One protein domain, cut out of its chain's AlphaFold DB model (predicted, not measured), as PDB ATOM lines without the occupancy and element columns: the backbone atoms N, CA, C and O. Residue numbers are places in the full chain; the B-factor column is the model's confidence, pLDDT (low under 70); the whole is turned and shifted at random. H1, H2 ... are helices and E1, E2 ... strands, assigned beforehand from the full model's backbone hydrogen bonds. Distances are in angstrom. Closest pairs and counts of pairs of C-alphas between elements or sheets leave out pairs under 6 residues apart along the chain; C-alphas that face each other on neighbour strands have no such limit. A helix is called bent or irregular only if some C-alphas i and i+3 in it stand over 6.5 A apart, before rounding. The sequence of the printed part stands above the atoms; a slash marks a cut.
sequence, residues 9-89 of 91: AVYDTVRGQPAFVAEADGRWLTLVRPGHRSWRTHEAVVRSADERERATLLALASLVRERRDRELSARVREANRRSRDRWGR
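This is residues 9 to 89 of the 91 residues of an uncharacterized protein of Streptomyces boncukensis (UniProt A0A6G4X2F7). A small head, made of one strongly twisted, curled sheet of five short strands, has a single long, straight helix, H1, that begins packed on the sheet with residues 51 to 58 and then runs far out like a handle. Residues 68 to 89, of which 68 to 87 belong to H1, stick out free. The printed part has 81 residues, with five named strands and then one named helix along the chain, E1 E2 E3 E4 E5 H1; the sheet's order is E4 E3 E2 E1 E5, all antiparallel, and the class is mixed, helices and strands. The whole is extended, with a radius of gyration of the C-alphas of 19.0 A and spans of 64 by 26 by 16 A, a rod whose length is made by H1.

E1, residues 9 to 12, forms a hairpin with E2, residues 17 to 25; N 19 and O 10 are within hydrogen-bond range at 2.8 A. E2 bends by 73 degrees at residue 22 and its pairing is staggered, with E1 over residues 17 to 20 and with E3, residues 28 to 32, over residues 20 to 25. E2 and E3 form a hairpin, with N 22 and O 30 at 2.8 A. E3 forms another with E4, residues 39 to 42, an edge strand, with N 29 and O 41 at 2.8 A. E1 to E4 are a meander, each strand the antiparallel neighbour of the one before. E5, residues 46 to 48, is the other edge strand, antiparallel to E1 at 147 degrees, with N 11 and O 47 at 2.8 A. E3 and E5 are apart. H1, residues 51 to 87, is on the sheet, the two making two layers, a helix on one face of a sheet. Its closest C-alphas to E2 are those of Glu 53 and Pro 18, 5.9 A apart. It runs across the strands, at 80 degrees to E1 on the local plane. In H1 every O i to N i+4 pair is within hydrogen-bond range.

E1 begins at C-alpha 9, (12.142, -38.518, 6.689). E2 is the longest strand, 20.6 A, and E3 measures 13.3 A. H1 runs 54.2 A from C-alpha 51 at (7.912, -45.822, 11.021) to C-alpha 87 at (1.817, -36.633, -42.047), and is not bent.

The C-alphas of Ala 44 and Arg 89, the two farthest apart, are 63.8 A from each other. Without the free stretch the body has 59 residues and spans 34 by 21 by 16 A. The printed part has no cut. The link from E3 to E4 is short, and the other links are tight. Mean pLDDT of the printed part is 93.8; residues 87 to 89 are under 70.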
ATOM      1  N   ALA A   9      13.547 -38.698   6.366       98.19
ATOM      2  CA  ALA A   9      12.142 -38.518   6.689       98.19
ATOM      3  C   ALA A   9      11.993 -37.906   8.085       98.19
ATOM      4  O   ALA A   9      12.445 -38.470   9.087       98.19
ATOM      5  N   VAL A  10      11.306 -36.775   8.140       98.38
ATOM      6  CA  VAL A  10      11.075 -35.988   9.349       98.38
ATOM      7  C   VAL A  10       9.600 -35.630   9.487       98.38
ATOM      8  O   VAL A  10       8.838 -35.707   8.523       98.38
ATOM      9  N   TYR A  11       9.194 -35.223  10.682       98.44
ATOM     10  CA  TYR A  11       7.867 -34.695  10.967       98.44
ATOM     11  C   TYR A  11       7.972 -33.229  11.376       98.44
ATOM     12  O   TYR A  11       8.664 -32.895  12.339       98.44
ATOM     13  N   ASP A  12       7.281 -32.365  10.634       98.06
ATOM     14  CA  ASP A  12       7.152 -30.945  10.948       98.06
ATOM     15  C   ASP A  12       5.986 -30.768  11.928       98.06
ATOM     16  O   ASP A  12       4.827 -31.004  11.573       98.06
ATOM     17  N   THR A  13       6.286 -30.378  13.169       97.88
ATOM     18  CA  THR A  13       5.275 -30.264  14.230       97.88
ATOM     19  C   THR A  13       4.382 -29.041  14.066       97.88
ATOM     20  O   THR A  13       3.235 -29.082  14.501       97.88
ATOM     21  N   VAL A  14       4.851 -27.988  13.388       97.00
ATOM     22  CA  VAL A  14       4.053 -26.784  13.102       97.00
ATOM     23  C   VAL A  14       3.014 -27.082  12.029       97.00
ATOM     24  O   VAL A  14       1.877 -26.625  12.122       97.00
ATOM     25  N   ARG A  15       3.387 -27.857  11.005       95.62
ATOM     26  CA  ARG A  15       2.457 -28.245   9.932       95.62
ATOM     27  C   ARG A  15       1.690 -29.533  10.203       95.62
ATOM     28  O   ARG A  15       0.774 -29.841   9.447       95.62
ATOM     29  N   GLY A  16       2.068 -30.288  11.232       96.75
ATOM     30  CA  GLY A  16       1.414 -31.542  11.596       96.75
ATOM     31  C   GLY A  16       1.503 -32.606  10.501       96.75
ATOM     32  O   GLY A  16       0.527 -33.308  10.245       96.75
ATOM     33  N   GLN A  17       2.635 -32.695   9.796       96.69
ATOM     34  CA  GLN A  17       2.774 -33.635   8.682       96.69
ATOM     35  C   GLN A  17       4.219 -34.099   8.455       96.69
ATOM     36  O   GLN A  17       5.160 -33.325   8.659       96.69
ATOM     37  N   PRO A  18       4.407 -35.336   7.955       98.00
ATOM     38  CA  PRO A  18       5.723 -35.823   7.587       98.00
ATOM     39  C   PRO A  18       6.187 -35.250   6.241       98.00
ATOM     40  O   PRO A  18       5.381 -34.947   5.351       98.00
ATOM     41  N   ALA A  19       7.503 -35.125   6.086       98.44
ATOM     42  CA  ALA A  19       8.184 -34.656   4.885       98.44
ATOM     43  C   ALA A  19       9.591 -35.267   4.761       98.44
ATOM     44  O   ALA A  19      10.142 -35.789   5.725       98.44
ATOM     45  N   PHE A  20      10.192 -35.166   3.578       98.44
ATOM     46  CA  PHE A  20      11.615 -35.418   3.382       98.44
ATOM     47  C   PHE A  20      12.409 -34.119   3.497       98.44
ATOM     48  O   PHE A  20      11.966 -33.072   3.018       98.44
ATOM     49  N   VAL A  21      13.609 -34.188   4.058       98.06
ATOM     50  CA  VAL A  21      14.572 -33.084   4.019       98.06
ATOM     51  C   VAL A  21      15.119 -32.959   2.599       98.06
ATOM     52  O   VAL A  21      15.777 -33.864   2.089       98.06
ATOM     53  N   ALA A  22      14.857 -31.837   1.938       97.81
ATOM     54  CA  ALA A  22      15.459 -31.511   0.651       97.81
ATOM     55  C   ALA A  22      16.846 -30.882   0.836       97.81
ATOM     56  O   ALA A  22      17.782 -31.262   0.134       97.81
ATOM     57  N   GLU A  23      16.975 -29.958   1.790       97.19
ATOM     58  CA  GLU A  23      18.209 -29.224   2.089       97.19
ATOM     59  C   GLU A  23      18.273 -28.878   3.581       97.19
ATOM     60  O   GLU A  23      17.236 -28.671   4.217       97.19
ATOM     61  N   ALA A  24      19.490 -28.794   4.120       95.56
ATOM     62  CA  ALA A  24      19.762 -28.365   5.487       95.56
ATOM     63  C   ALA A  24      20.817 -27.248   5.466       95.56
ATOM     64  O   ALA A  24      21.911 -27.440   4.939       95.56
ATOM     65  N   ASP A  25      20.469 -26.090   6.027       94.19
ATOM     66  CA  ASP A  25      21.270 -24.862   6.034       94.19
ATOM     67  C   ASP A  25      21.284 -24.264   7.449       94.19
ATOM     68  O   ASP A  25      20.320 -23.639   7.907       94.19
ATOM     69  N   GLY A  26      22.367 -24.518   8.188       92.31
ATOM     70  CA  GLY A  26      22.463 -24.139   9.595       92.31
ATOM     71  C   GLY A  26      21.321 -24.750  10.409       92.31
ATOM     72  O   GLY A  26      21.196 -25.966  10.474       92.31
ATOM     73  N   ARG A  27      20.476 -23.913  11.019       95.56
ATOM     74  CA  ARG A  27      19.292 -24.354  11.785       95.56
ATOM     75  C   ARG A  27      18.013 -24.455  10.951       95.56
ATOM     76  O   ARG A  27      16.944 -24.722  11.491       95.56
ATOM     77  N   TRP A  28      18.090 -24.193   9.652       96.62
ATOM     78  CA  TRP A  28      16.939 -24.182   8.760       96.62
ATOM     79  C   TRP A  28      16.929 -25.411   7.863       96.62
ATOM     80  O   TRP A  28      17.965 -25.864   7.383       96.62
ATOM     81  N   LEU A  29      15.729 -25.922   7.612       97.88
ATOM     82  CA  LEU A  29      15.481 -27.063   6.747       97.88
ATOM     83  C   LEU A  29      14.535 -26.651   5.628       97.88
ATOM     84  O   LEU A  29      13.504 -26.025   5.882       97.88
ATOM     85  N   THR A  30      14.852 -27.056   4.404       98.31
ATOM     86  CA  THR A  30      13.882 -27.087   3.309       98.31
ATOM     87  C   THR A  30      13.276 -28.481   3.278       98.31
ATOM     88  O   THR A  30      13.982 -29.460   3.044       98.31
ATOM     89  N   LEU A  31      11.972 -28.581   3.510       98.31
ATOM     90  CA  LEU A  31      11.223 -29.831   3.530       98.31
ATOM     91  C   LEU A  31      10.378 -29.984   2.267       98.31
ATOM     92  O   LEU A  31       9.880 -29.005   1.707       98.31
ATOM     93  N   VAL A  32      10.188 -31.224   1.828       98.12
ATOM     94  CA  VAL A  32       9.334 -31.576   0.695       98.12
ATOM     95  C   VAL A  32       8.459 -32.775   1.035       98.12
ATOM     96  O   VAL A  32       8.934 -33.825   1.458       98.12
ATOM     97  N   ARG A  33       7.154 -32.640   0.804       97.31
ATOM     98  CA  ARG A  33       6.207 -33.759   0.833       97.31
ATOM     99  C   ARG A  33       5.868 -34.146  -0.605       97.31
ATOM    100  O   ARG A  33       5.560 -33.243  -1.389       97.31
ATOM    101  N   PRO A  34       5.903 -35.437  -0.981       96.00
ATOM    102  CA  PRO A  34       5.557 -35.851  -2.335       96.00
ATOM    103  C   PRO A  34       4.202 -35.282  -2.774       96.00
ATOM    104  O   PRO A  34       3.211 -35.409  -2.060       96.00
ATOM    105  N   GLY A  35       4.174 -34.625  -3.937       91.62
ATOM    106  CA  GLY A  35       2.967 -33.996  -4.491       91.62
ATOM    107  C   GLY A  35       2.693 -32.563  -4.016       91.62
ATOM    108  O   GLY A  35       1.753 -31.945  -4.506       91.62
ATOM    109  N   HIS A  36       3.510 -32.007  -3.118       93.75
ATOM    110  CA  HIS A  36       3.366 -30.643  -2.605       93.75
ATOM    111  C   HIS A  36       4.556 -29.760  -2.994       93.75
ATOM    112  O   HIS A  36       5.616 -30.244  -3.395       93.75
ATOM    113  N   ARG A  37       4.384 -28.440  -2.848       95.44
ATOM    114  CA  ARG A  37       5.507 -27.494  -2.882       95.44
ATOM    115  C   ARG A  37       6.373 -27.677  -1.638       95.44
ATOM    116  O   ARG A  37       5.849 -27.998  -0.571       95.44
ATOM    117  N   SER A  38       7.675 -27.455  -1.781       97.38
ATOM    118  CA  SER A  38       8.588 -27.411  -0.643       97.38
ATOM    119  C   SER A  38       8.293 -26.214   0.261       97.38
ATOM    120  O   SER A  38       7.646 -25.244  -0.144       97.38
ATOM    121  N   TRP A  39       8.757 -26.289   1.502       98.19
ATOM    122  CA  TRP A  39       8.689 -25.183   2.450       98.19
ATOM    123  C   TRP A  39       9.908 -25.162   3.359       98.19
ATOM    124  O   TRP A  39      10.570 -26.179   3.540       98.19
ATOM    125  N   ARG A  40      10.193 -23.995   3.936       97.62
ATOM    126  CA  ARG A  40      11.293 -23.806   4.881       97.62
ATOM    127  C   ARG A  40      10.760 -23.825   6.313       97.62
ATOM    128  O   ARG A  40       9.695 -23.265   6.571       97.62
ATOM    129  N   THR A  41      11.482 -24.469   7.222       97.56
ATOM    130  CA  THR A  41      11.144 -24.541   8.650       97.56
ATOM    131  C   THR A  41      12.407 -24.580   9.516       97.56
ATOM    132  O   THR A  41      13.501 -24.828   9.005       97.56
ATOM    133  N   HIS A  42      12.274 -24.297  10.810       97.06
ATOM    134  CA  HIS A  42      13.390 -24.321  11.760       97.06
ATOM    135  C   HIS A  42      13.568 -25.735  12.339       97.06
ATOM    136  O   HIS A  42      12.588 -26.401  12.655       97.06
ATOM    137  N   GLU A  43      14.805 -26.198  12.537       96.19
ATOM    138  CA  GLU A  43      15.098 -27.566  13.004       96.19
ATOM    139  C   GLU A  43      14.455 -27.896  14.361       96.19
ATOM    140  O   GLU A  43      14.087 -29.036  14.611       96.19
ATOM    141  N   ALA A  44      14.266 -26.887  15.219       96.75
ATOM    142  CA  ALA A  44      13.671 -27.046  16.551       96.75
ATOM    143  C   ALA A  44      12.191 -27.469  16.535       96.75
ATOM    144  O   ALA A  44      11.692 -27.964  17.540       96.75
ATOM    145  N   VAL A  45      11.485 -27.264  15.418       97.69
ATOM    146  CA  VAL A  45      10.088 -27.707  15.245       97.69
ATOM    147  C   VAL A  45       9.988 -28.967  14.385       97.69
ATOM    148  O   VAL A  45       8.933 -29.307  13.852       97.69
ATOM    149  N   VAL A  46      11.108 -29.662  14.222       97.75
ATOM    150  CA  VAL A  46      11.208 -30.879  13.435       97.75
ATOM    151  C   VAL A  46      11.728 -31.992  14.327       97.75
ATOM    152  O   VAL A  46      12.639 -31.791  15.129       97.75
ATOM    153  N   ARG A  47      11.145 -33.179  14.174       97.44
ATOM    154  CA  ARG A  47      11.655 -34.427  14.752       97.44
ATOM    155  C   ARG A  47      11.849 -35.467  13.659       97.44
ATOM    156  O   ARG A  47      11.226 -35.371  12.601       97.44
ATOM    157  N   SER A  48      12.642 -36.498  13.920       97.88
ATOM    158  CA  SER A  48      12.671 -37.669  13.042       97.88
ATOM    159  C   SER A  48      11.264 -38.266  12.908       97.88
ATOM    160  O   SER A  48      10.505 -38.336  13.882       97.88
ATOM    161  N   ALA A  49      10.910 -38.663  11.686       97.94
ATOM    162  CA  ALA A  49       9.650 -39.344  11.431       97.94
ATOM    163  C   ALA A  49       9.678 -40.745  12.051       97.94
ATOM    164  O   ALA A  49      10.713 -41.420  12.003       97.94
ATOM    165  N   ASP A  50       8.547 -41.186  12.590       98.25
ATOM    166  CA  ASP A  50       8.366 -42.570  13.013       98.25
ATOM    167  C   ASP A  50       8.182 -43.512  11.806       98.25
ATOM    168  O   ASP A  50       8.190 -43.102  10.639       98.25
ATOM    169  N   GLU A  51       8.060 -44.811  12.071       98.12
ATOM    170  CA  GLU A  51       7.912 -45.822  11.021       98.12
ATOM    171  C   GLU A  51       6.640 -45.630  10.181       98.12
ATOM    172  O   GLU A  51       6.679 -45.748   8.953       98.12
ATOM    173  N   ARG A  52       5.521 -45.264  10.811       97.75
ATOM    174  CA  ARG A  52       4.242 -45.061  10.124       97.75
ATOM    175  C   ARG A  52       4.285 -43.824   9.230       97.75
ATOM    176  O   ARG A  52       3.772 -43.835   8.108       97.75
ATOM    177  N   GLU A  53       4.901 -42.758   9.707       98.25
ATOM    178  CA  GLU A  53       5.108 -41.508   8.985       98.25
ATOM    179  C   GLU A  53       6.039 -41.703   7.786       98.25
ATOM    180  O   GLU A  53       5.743 -41.232   6.683       98.25
ATOM    181  N   ARG A  54       7.117 -42.473   7.968       98.25
ATOM    182  CA  ARG A  54       8.011 -42.904   6.882       98.25
ATOM    183  C   ARG A  54       7.266 -43.717   5.832       98.25
ATOM    184  O   ARG A  54       7.341 -43.389   4.649       98.25
ATOM    185  N   ALA A  55       6.512 -44.732   6.252       96.88
ATOM    186  CA  ALA A  55       5.715 -45.556   5.349       96.88
ATOM    187  C   ALA A  55       4.703 -44.709   4.562       96.88
ATOM    188  O   ALA A  55       4.560 -44.870   3.351       96.88
ATOM    189  N   THR A  56       4.069 -43.737   5.225       96.44
ATOM    190  CA  THR A  56       3.145 -42.791   4.585       96.44
ATOM    191  C   THR A  56       3.844 -41.973   3.498       96.44
ATOM    192  O   THR A  56       3.322 -41.841   2.392       96.44
ATOM    193  N   LEU A  57       5.038 -41.442   3.772       97.31
ATOM    194  CA  LEU A  57       5.811 -40.689   2.784       97.31
ATOM    195  C   LEU A  57       6.223 -41.533   1.578       97.31
ATOM    196  O   LEU A  57       6.123 -41.060   0.446       97.31
ATOM    197  N   LEU A  58       6.663 -42.770   1.808       96.31
ATOM    198  CA  LEU A  58       7.037 -43.688   0.734       96.31
ATOM    199  C   LEU A  58       5.826 -44.055  -0.132       96.31
ATOM    200  O   LEU A  58       5.912 -43.984  -1.356       96.31
ATOM    201  N   ALA A  59       4.678 -44.347   0.483       96.56
ATOM    202  CA  ALA A  59       3.437 -44.616  -0.240       96.56
ATOM    203  C   ALA A  59       3.003 -43.419  -1.103       96.56
ATOM    204  O   ALA A  59       2.655 -43.580  -2.274       96.56
ATOM    205  N   LEU A  60       3.089 -42.197  -0.562       95.75
ATOM    206  CA  LEU A  60       2.804 -40.974  -1.318       95.75
ATOM    207  C   LEU A  60       3.790 -40.765  -2.470       95.75
ATOM    208  O   LEU A  60       3.377 -40.365  -3.558       95.75
ATOM    209  N   ALA A  61       5.079 -41.030  -2.257       95.06
ATOM    210  CA  ALA A  61       6.089 -40.927  -3.306       95.06
ATOM    211  C   ALA A  61       5.797 -41.891  -4.465       95.06
ATOM    212  O   ALA A  61       5.828 -41.467  -5.623       95.06
ATOM    213  N   SER A  62       5.442 -43.141  -4.157       96.69
ATOM    214  CA  SER A  62       5.023 -44.133  -5.153       96.69
ATOM    215  C   SER A  62       3.790 -43.668  -5.927       96.69
ATOM    216  O   SER A  62       3.823 -43.624  -7.155       96.69
ATOM    217  N   LEU A  63       2.748 -43.201  -5.231       96.38
ATOM    218  CA  LEU A  63       1.520 -42.714  -5.866       96.38
ATOM    219  C   LEU A  63       1.779 -41.525  -6.808       96.38
ATOM    220  O   LEU A  63       1.261 -41.468  -7.924       96.38
ATOM    221  N   VAL A  64       2.593 -40.560  -6.370       94.94
ATOM    222  CA  VAL A  64       2.958 -39.389  -7.182       94.94
ATOM    223  C   VAL A  64       3.757 -39.803  -8.414       94.94
ATOM    224  O   VAL A  64       3.540 -39.245  -9.493       94.94
ATOM    225  N   ARG A  65       4.663 -40.776  -8.277       94.50
ATOM    226  CA  ARG A  65       5.431 -41.320  -9.399       94.50
ATOM    227  C   ARG A  65       4.520 -42.011 -10.411       94.50
ATOM    228  O   ARG A  65       4.545 -41.637 -11.577       94.50
ATOM    229  N   GLU A  66       3.657 -42.920  -9.965       95.88
ATOM    230  CA  GLU A  66       2.701 -43.610 -10.841       95.88
ATOM    231  C   GLU A  66       1.813 -42.628 -11.609       95.88
ATOM    232  O   GLU A  66       1.581 -42.784 -12.811       95.88
ATOM    233  N   ARG A  67       1.331 -41.581 -10.930       94.88
ATOM    234  CA  ARG A  67       0.541 -40.531 -11.573       94.88
ATOM    235  C   ARG A  67       1.338 -39.810 -12.662       94.88
ATOM    236  O   ARG A  67       0.821 -39.638 -13.764       94.88
ATOM    237  N   ARG A  68       2.584 -39.417 -12.378       92.56
ATOM    238  CA  ARG A  68       3.461 -38.760 -13.363       92.56
ATOM    239  C   ARG A  68       3.726 -39.649 -14.573       92.56
ATOM    240  O   ARG A  68       3.659 -39.162 -15.698       92.56
ATOM    241  N   ASP A  69       3.955 -40.939 -14.356       94.50
ATOM    242  CA  ASP A  69       4.228 -41.893 -15.432       94.50
ATOM    243  C   ASP A  69       3.002 -42.078 -16.346       94.50
ATOM    244  O   ASP A  69       3.127 -42.125 -17.577       94.50
ATOM    245  N   ARG A  70       1.789 -42.091 -15.772       94.69
ATOM    246  CA  ARG A  70       0.531 -42.102 -16.541       94.69
ATOM    247  C   ARG A  70       0.331 -40.813 -17.337       94.69
ATOM    248  O   ARG A  70      -0.004 -40.881 -18.520       94.69
ATOM    249  N   GLU A  71       0.552 -39.652 -16.719       94.50
ATOM    250  CA  GLU A  71       0.442 -38.347 -17.387       94.50
ATOM    251  C   GLU A  71       1.444 -38.221 -18.547       94.50
ATOM    252  O   GLU A  71       1.079 -37.778 -19.639       94.50
ATOM    253  N   LEU A  72       2.686 -38.669 -18.350       93.44
ATOM    254  CA  LEU A  72       3.708 -38.699 -19.396       93.44
ATOM    255  C   LEU A  72       3.306 -39.633 -20.543       93.44
ATOM    256  O   LEU A  72       3.357 -39.238 -21.707       93.44
ATOM    257  N   SER A  73       2.838 -40.840 -20.221       93.25
ATOM    258  CA  SER A  73       2.369 -41.806 -21.218       93.25
ATOM    259  C   SER A  73       1.221 -41.247 -22.065       93.25
ATOM    260  O   SER A  73       1.207 -41.418 -23.284       93.25
ATOM    261  N   ALA A  74       0.269 -40.544 -21.444       93.38
ATOM    262  CA  ALA A  74      -0.829 -39.892 -22.154       93.38
ATOM    263  C   ALA A  74      -0.325 -38.790 -23.102       93.38
ATOM    264  O   ALA A  74      -0.747 -38.738 -24.258       93.38
ATOM    265  N   ARG A  75       0.627 -37.962 -22.650       92.56
ATOM    266  CA  ARG A  75       1.250 -36.914 -23.478       92.56
ATOM    267  C   ARG A  75       1.982 -37.488 -24.688       92.56
ATOM    268  O   ARG A  75       1.836 -36.951 -25.781       92.56
ATOM    269  N   VAL A  76       2.720 -38.585 -24.518       93.25
ATOM    270  CA  VAL A  76       3.425 -39.253 -25.625       93.25
ATOM    271  C   VAL A  76       2.438 -39.817 -26.651       93.25
ATOM    272  O   VAL A  76       2.630 -39.625 -27.850       93.25
ATOM    273  N   ARG A  77       1.346 -40.463 -26.213       91.75
ATOM    274  CA  ARG A  77       0.303 -40.961 -27.132       91.75
ATOM    275  C   ARG A  77      -0.350 -39.833 -27.928       91.75
ATOM    276  O   ARG A  77      -0.544 -39.979 -29.130       91.75
ATOM    277  N   GLU A  78      -0.663 -38.722 -27.268       92.31
ATOM    278  CA  GLU A  78      -1.246 -37.543 -27.912       92.31
ATOM    279  C   GLU A  78      -0.273 -36.901 -28.914       92.31
ATOM    280  O   GLU A  78      -0.664 -36.589 -30.036       92.31
ATOM    281  N   ALA A  79       1.008 -36.772 -28.557       90.62
ATOM    282  CA  ALA A  79       2.036 -36.277 -29.471       90.62
ATOM    283  C   ALA A  79       2.175 -37.175 -30.713       90.62
ATOM    284  O   ALA A  79       2.183 -36.676 -31.836       90.62
ATOM    285  N   ASN A  80       2.197 -38.499 -30.528       90.56
ATOM    286  CA  ASN A  80       2.262 -39.456 -31.634       90.56
ATOM    287  C   ASN A  80       1.026 -39.392 -32.542       90.56
ATOM    288  O   ASN A  80       1.168 -39.489 -33.761       90.56
ATOM    289  N   ARG A  81      -0.175 -39.205 -31.973       89.81
ATOM    290  CA  ARG A  81      -1.411 -39.008 -32.745       89.81
ATOM    291  C   ARG A  81      -1.318 -37.752 -33.611       89.81
ATOM    292  O   ARG A  81      -1.473 -37.850 -34.821       89.81
ATOM    293  N   ARG A  82      -0.961 -36.607 -33.017       86.38
ATOM    294  CA  ARG A  82      -0.808 -35.336 -33.750       86.38
ATOM    295  C   ARG A  82       0.221 -35.418 -34.868       86.38
ATOM    296  O   ARG A  82       0.006 -34.839 -35.928       86.38
ATOM    297  N   SER A  83       1.328 -36.125 -34.641       82.50
ATOM    298  CA  SER A  83       2.319 -36.362 -35.688       82.50
ATOM    299  C   SER A  83       1.703 -37.150 -36.843       82.50
ATOM    300  O   SER A  83       1.793 -36.702 -37.978       82.50
ATOM    301  N   ARG A  84       1.021 -38.274 -36.578       81.06
ATOM    302  CA  ARG A  84       0.360 -39.072 -37.629       81.06
ATOM    303  C   ARG A  84      -0.679 -38.273 -38.417       81.06
ATOM    304  O   ARG A  84      -0.672 -38.347 -39.639       81.06
ATOM    305  N   ASP A  85      -1.503 -37.476 -37.742       80.56
ATOM    306  CA  ASP A  85      -2.521 -36.642 -38.397       80.56
ATOM    307  C   ASP A  85      -1.904 -35.542 -39.276       80.56
ATOM    308  O   ASP A  85      -2.508 -35.135 -40.266       80.56
ATOM    309  N   ARG A  86      -0.703 -35.057 -38.925       74.25
ATOM    310  CA  ARG A  86       0.054 -34.099 -39.742       74.25
ATOM    311  C   ARG A  86       0.590 -34.764 -41.013       74.25
ATOM    312  O   ARG A  86       0.349 -34.249 -42.092       74.25
ATOM    313  N   TRP A  87       1.244 -35.920 -40.894       62.88
ATOM    314  CA  TRP A  87       1.817 -36.633 -42.047       62.88
ATOM    315  C   TRP A  87       0.763 -37.293 -42.953       62.88
ATOM    316  O   TRP A  87       1.034 -37.533 -44.120       62.88
ATOM    317  N   GLY A  88      -0.434 -37.589 -42.436       60.41
ATOM    318  CA  GLY A  88      -1.545 -38.152 -43.212       60.41
ATOM    319  C   GLY A  88      -2.386 -37.128 -43.986       60.41
ATOM    320  O   GLY A  88      -3.306 -37.536 -44.682       60.41
ATOM    321  N   ARG A  89      -2.114 -35.820 -43.846       58.47
ATOM    322  CA  ARG A  89      -2.746 -34.747 -44.645       58.47
ATOM    323  C   ARG A  89      -1.893 -34.267 -45.822       58.47
ATOM    324  O   ARG A  89      -2.402 -33.502 -46.632       58.47
TER     325      ARG A  89